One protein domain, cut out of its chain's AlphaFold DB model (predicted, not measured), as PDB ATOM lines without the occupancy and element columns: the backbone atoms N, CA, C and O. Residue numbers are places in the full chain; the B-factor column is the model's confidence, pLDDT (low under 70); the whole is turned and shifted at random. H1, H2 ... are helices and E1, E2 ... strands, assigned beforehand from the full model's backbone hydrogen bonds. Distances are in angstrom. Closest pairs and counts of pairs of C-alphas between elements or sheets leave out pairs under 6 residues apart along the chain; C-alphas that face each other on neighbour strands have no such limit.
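This is residues 4 to 45 of the 377 residues of the protein "MBG-2 domain-containing protein" of Aquitalea magnusonii (UniProt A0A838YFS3). Little regular structure: a thin, loose loop of chain, with the two-stranded antiparallel sheet E1 - E3 toward one end and residues 25 to 31 sticking out at the other. E1 runs on into E2, and short H1 lies on the way back to E3. The 42 printed residues hold E1, E2, H1 and E3 in chain order, 14 residues in a mixed class; the radius of gyration of the C-alphas is 13.0 A, the spans 40 by 18 by 8 A.

E1, residues 15 to 17, and E3, residues 42 to 44, are antiparallel at 155 degrees, with N 17 and O 42 2.8 A apart, within hydrogen-bond range. E2, residues 20 to 22, pairs with no named strand; residues 4 to 5 pair antiparallel with its residues 20 to 21. In H1, residues 36 to 40, 0 of 1 O i to N i+4 pairs and 2 of 2 O i to N i+3 pairs are within range. The closest C-alphas of E1 and H1, Ser 16 and Ser 40, are 4.9 A apart.

E1 begins at C-alpha 15 (82.004, -64.580, -5.249) and E3 ends at C-alpha 44 (83.827, -64.469, -0.332); each spans 6.7 A, E2 6.6 A, H1 8.5 A.

The C-alphas of Gly 28 and Thr 45 are farthest apart, 40.8 A. The link E2 to H1 is long; the printed part has no cut, and no printed residue is under 70 in pLDDT.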
ATOM      1  N   PHE A   4      88.066 -82.591   1.912       95.81
ATOM      2  CA  PHE A   4      87.317 -81.500   1.293       95.81
ATOM      3  C   PHE A   4      88.281 -80.416   0.838       95.81
ATOM      4  O   PHE A   4      89.258 -80.122   1.525       95.81
ATOM      5  N   GLY A   5      88.017 -79.833  -0.325       95.69
ATOM      6  CA  GLY A   5      88.850 -78.778  -0.882       95.69
ATOM      7  C   GLY A   5      88.039 -77.773  -1.679       95.69
ATOM      8  O   GLY A   5      86.943 -78.068  -2.157       95.69
ATOM      9  N   THR A   6      88.608 -76.587  -1.832       97.62
ATOM     10  CA  THR A   6      88.093 -75.527  -2.692       97.62
ATOM     11  C   THR A   6      89.195 -75.076  -3.643       97.62
ATOM     12  O   THR A   6      90.379 -75.223  -3.342       97.62
ATOM     13  N   SER A   7      88.809 -74.551  -4.802       94.75
ATOM     14  CA  SER A   7      89.735 -73.852  -5.695       94.75
ATOM     15  C   SER A   7      90.021 -72.420  -5.237       94.75
ATOM     16  O   SER A   7      90.962 -71.811  -5.743       94.75
ATOM     17  N   ALA A   8      89.228 -71.883  -4.301       96.88
ATOM     18  CA  ALA A   8      89.470 -70.568  -3.728       96.88
ATOM     19  C   ALA A   8      90.784 -70.546  -2.933       96.88
ATOM     20  O   ALA A   8      91.132 -71.486  -2.219       96.88
ATOM     21  N   ASN A   9      91.502 -69.439  -3.039       94.62
ATOM     22  CA  ASN A   9      92.762 -69.165  -2.363       94.62
ATOM     23  C   ASN A   9      92.783 -67.710  -1.863       94.62
ATOM     24  O   ASN A   9      91.816 -66.968  -2.038       94.62
ATOM     25  N   SER A  10      93.892 -67.284  -1.257       90.69
ATOM     26  CA  SER A  10      94.027 -65.944  -0.668       90.69
ATOM     27  C   SER A  10      93.880 -64.787  -1.663       90.69
ATOM     28  O   SER A  10      93.672 -63.660  -1.230       90.69
ATOM     29  N   THR A  11      93.967 -65.039  -2.973       92.06
ATOM     30  CA  THR A  11      93.832 -64.029  -4.037       92.06
ATOM     31  C   THR A  11      92.544 -64.193  -4.845       92.06
ATOM     32  O   THR A  11      92.413 -63.634  -5.931       92.06
ATOM     33  N   SER A  12      91.613 -65.026  -4.381       96.25
ATOM     34  CA  SER A  12      90.339 -65.240  -5.066       96.25
ATOM     35  C   SER A  12      89.422 -64.030  -4.900       96.25
ATOM     36  O   SER A  12      89.303 -63.474  -3.810       96.25
ATOM     37  N   ASN A  13      88.772 -63.626  -5.991       96.81
ATOM     38  CA  ASN A  13      87.852 -62.489  -6.006       96.81
ATOM     39  C   ASN A  13      86.603 -62.752  -5.148       96.81
ATOM     40  O   ASN A  13      86.290 -63.888  -4.787       96.81
ATOM     41  N   VAL A  14      85.833 -61.703  -4.886       97.75
ATOM     42  CA  VAL A  14      84.487 -61.829  -4.316       97.75
ATOM     43  C   VAL A  14      83.616 -62.730  -5.187       97.75
ATOM     44  O   VAL A  14      83.621 -62.619  -6.414       97.75
ATOM     45  N   GLY A  15      82.859 -63.624  -4.553       97.06
ATOM     46  CA  GLY A  15      82.004 -64.580  -5.249       97.06
ATOM     47  C   GLY A  15      81.738 -65.853  -4.454       97.06
ATOM     48  O   GLY A  15      82.131 -65.984  -3.293       97.06
ATOM     49  N   SER A  16      81.060 -66.801  -5.098       97.12
ATOM     50  CA  SER A  16      80.777 -68.122  -4.537       97.12
ATOM     51  C   SER A  16      81.690 -69.182  -5.142       97.12
ATOM     52  O   SER A  16      81.941 -69.186  -6.346       97.12
ATOM     53  N   TYR A  17      82.150 -70.103  -4.304       97.81
ATOM     54  CA  TYR A  17      83.111 -71.137  -4.653       97.81
ATOM     55  C   TYR A  17      82.652 -72.494  -4.149       97.81
ATOM     56  O   TYR A  17      82.002 -72.617  -3.106       97.81
ATOM     57  N   ALA A  18      83.050 -73.528  -4.885       97.81
ATOM     58  CA  ALA A  18      82.706 -74.882  -4.519       97.81
ATOM     59  C   ALA A  18      83.564 -75.402  -3.355       97.81
ATOM     60  O   ALA A  18      84.760 -75.105  -3.279       97.81
ATOM     61  N   ILE A  19      82.973 -76.241  -2.503       97.56
ATOM     62  CA  ILE A  19      83.690 -77.108  -1.559       97.56
ATOM     63  C   ILE A  19      83.369 -78.556  -1.925       97.56
ATOM     64  O   ILE A  19      82.251 -79.030  -1.739       97.56
ATOM     65  N   ASN A  20      84.361 -79.264  -2.458       96.06
ATOM     66  CA  ASN A  20      84.202 -80.595  -3.028       96.06
ATOM     67  C   ASN A  20      84.876 -81.664  -2.164       96.06
ATOM     68  O   ASN A  20      86.040 -81.516  -1.795       96.06
ATOM     69  N   GLY A  21      84.160 -82.760  -1.897       94.69
ATOM     70  CA  GLY A  21      84.724 -83.982  -1.322       94.69
ATOM     71  C   GLY A  21      85.521 -84.794  -2.352       94.69
ATOM     72  O   GLY A  21      85.120 -84.871  -3.515       94.69
ATOM     73  N   SER A  22      86.636 -85.399  -1.939       92.81
ATOM     74  CA  SER A  22      87.498 -86.276  -2.748       92.81
ATOM     75  C   SER A  22      88.247 -87.307  -1.878       92.81
ATOM     76  O   SER A  22      88.142 -87.294  -0.652       92.81
ATOM     77  N   GLY A  23      88.990 -88.238  -2.494       91.56
ATOM     78  CA  GLY A  23      89.892 -89.165  -1.782       91.56
ATOM     79  C   GLY A  23      89.269 -90.479  -1.281       91.56
ATOM     80  O   GLY A  23      89.934 -91.260  -0.587       91.56
ATOM     81  N   LEU A  24      88.013 -90.754  -1.643       90.62
ATOM     82  CA  LEU A  24      87.367 -92.055  -1.457       90.62
ATOM     83  C   LEU A  24      87.279 -92.809  -2.789       90.62
ATOM     84  O   LEU A  24      86.926 -92.231  -3.814       90.62
ATOM     85  N   THR A  25      87.562 -94.109  -2.757       88.81
ATOM     86  CA  THR A  25      87.361 -95.049  -3.868       88.81
ATOM     87  C   THR A  25      86.168 -95.949  -3.564       88.81
ATOM     88  O   THR A  25      86.011 -96.427  -2.441       88.81
ATOM     89  N   SER A  26      85.295 -96.153  -4.551       87.38
ATOM     90  CA  SER A  26      84.130 -97.031  -4.401       87.38
ATOM     91  C   SER A  26      84.553 -98.501  -4.374       87.38
ATOM     92  O   SER A  26      85.484 -98.895  -5.073       87.38
ATOM     93  N   ASN A  27      83.830 -99.322  -3.614       88.88
ATOM     94  CA  ASN A  27      83.965-100.781  -3.625       88.88
ATOM     95  C   ASN A  27      83.160-101.463  -4.753       88.88
ATOM     96  O   ASN A  27      83.010-102.680  -4.736       88.88
ATOM     97  N   GLY A  28      82.611-100.691  -5.699       88.56
ATOM     98  CA  GLY A  28      81.828-101.186  -6.838       88.56
ATOM     99  C   GLY A  28      80.308-101.131  -6.651       88.56
ATOM    100  O   GLY A  28      79.592-101.192  -7.644       88.56
ATOM    101  N   ASN A  29      79.809-100.931  -5.423       93.31
ATOM    102  CA  ASN A  29      78.364-100.878  -5.137       93.31
ATOM    103  C   ASN A  29      77.796 -99.452  -5.032       93.31
ATOM    104  O   ASN A  29      76.581 -99.276  -4.980       93.31
ATOM    105  N   TYR A  30      78.660 -98.435  -4.977       90.88
ATOM    106  CA  TYR A  30      78.262 -97.042  -4.754       90.88
ATOM    107  C   TYR A  30      78.884 -96.099  -5.780       90.88
ATOM    108  O   TYR A  30      79.997 -96.319  -6.259       90.88
ATOM    109  N   VAL A  31      78.193 -94.997  -6.054       88.69
ATOM    110  CA  VAL A  31      78.739 -93.845  -6.773       88.69
ATOM    111  C   VAL A  31      78.746 -92.666  -5.811       88.69
ATOM    112  O   VAL A  31      77.742 -92.393  -5.156       88.69
ATOM    113  N   PHE A  32      79.877 -91.972  -5.712       89.81
ATOM    114  CA  PHE A  32      79.945 -90.723  -4.962       89.81
ATOM    115  C   PHE A  32      79.428 -89.586  -5.838       89.81
ATOM    116  O   PHE A  32      79.926 -89.370  -6.942       89.81
ATOM    117  N   ALA A  33      78.436 -88.859  -5.336       92.50
ATOM    118  CA  ALA A  33      77.897 -87.667  -5.972       92.50
ATOM    119  C   ALA A  33      78.070 -86.472  -5.033       92.50
ATOM    120  O   ALA A  33      77.866 -86.592  -3.823       92.50
ATOM    121  N   GLN A  34      78.426 -85.315  -5.592       94.44
ATOM    122  CA  GLN A  34      78.455 -84.070  -4.830       94.44
ATOM    123  C   GLN A  34      77.026 -83.566  -4.633       94.44
ATOM    124  O   GLN A  34      76.220 -83.594  -5.564       94.44
ATOM    125  N   ALA A  35      76.715 -83.066  -3.439       94.69
ATOM    126  CA  ALA A  35      75.449 -82.377  -3.220       94.69
ATOM    127  C   ALA A  35      75.413 -81.082  -4.048       94.69
ATOM    128  O   ALA A  35      76.430 -80.403  -4.181       94.69
ATOM    129  N   ALA A  36      74.246 -80.700  -4.575       94.19
ATOM    130  CA  ALA A  36      74.113 -79.507  -5.420       94.19
ATOM    131  C   ALA A  36      74.613 -78.218  -4.728       94.19
ATOM    132  O   ALA A  36      75.269 -77.384  -5.357       94.19
ATOM    133  N   GLY A  37      74.382 -78.100  -3.412       94.69
ATOM    134  CA  GLY A  37      74.846 -76.979  -2.586       94.69
ATOM    135  C   GLY A  37      76.367 -76.865  -2.458       94.69
ATOM    136  O   GLY A  37      76.867 -75.802  -2.104       94.69
ATOM    137  N   ASN A  38      77.124 -77.910  -2.810       95.69
ATOM    138  CA  ASN A  38      78.584 -77.869  -2.771       95.69
ATOM    139  C   ASN A  38      79.156 -76.843  -3.748       95.69
ATOM    140  O   ASN A  38      80.255 -76.368  -3.506       95.69
ATOM    141  N   SER A  39      78.437 -76.497  -4.822       94.88
ATOM    142  CA  SER A  39      78.897 -75.578  -5.877       94.88
ATOM    143  C   SER A  39      79.079 -74.122  -5.424       94.88
ATOM    144  O   SER A  39      79.856 -73.393  -6.037       94.88
ATOM    145  N   SER A  40      78.420 -73.713  -4.337       96.25
ATOM    146  CA  SER A  40      78.451 -72.351  -3.783       96.25
ATOM    147  C   SER A  40      78.665 -72.324  -2.266       96.25
ATOM    148  O   SER A  40      78.356 -71.336  -1.603       96.25
ATOM    149  N   ALA A  41      79.186 -73.419  -1.708       97.25
ATOM    150  CA  ALA A  41      79.303 -73.622  -0.268       97.25
ATOM    151  C   ALA A  41      80.241 -72.621   0.434       97.25
ATOM    152  O   ALA A  41      80.078 -72.375   1.628       97.25
ATOM    153  N   LEU A  42      81.205 -72.036  -0.285       97.25
ATOM    154  CA  LEU A  42      82.048 -70.949   0.212       97.25
ATOM    155  C   LEU A  42      81.626 -69.626  -0.427       97.25
ATOM    156  O   LEU A  42      81.537 -69.529  -1.648       97.25
ATOM    157  N   SER A  43      81.438 -68.592   0.388       96.88
ATOM    158  CA  SER A  43      81.189 -67.226  -0.073       96.88
ATOM    159  C   SER A  43      82.327 -66.311   0.365       96.88
ATOM    160  O   SER A  43      82.685 -66.289   1.543       96.88
ATOM    161  N   ILE A  44      82.881 -65.556  -0.581       97.62
ATOM    162  CA  ILE A  44      83.827 -64.469  -0.332       97.62
ATOM    163  C   ILE A  44      83.075 -63.159  -0.542       97.62
ATOM    164  O   ILE A  44      82.573 -62.902  -1.635       97.62
ATOM    165  N   THR A  45      83.000 -62.332   0.499       97.19
ATOM    166  CA  THR A  45      82.355 -61.012   0.470       97.19
ATOM    167  C   THR A  45      83.380 -59.893   0.298       97.19
ATOM    168  O   THR A  45      84.542 -60.092   0.658       97.19
TER     169      THR A  45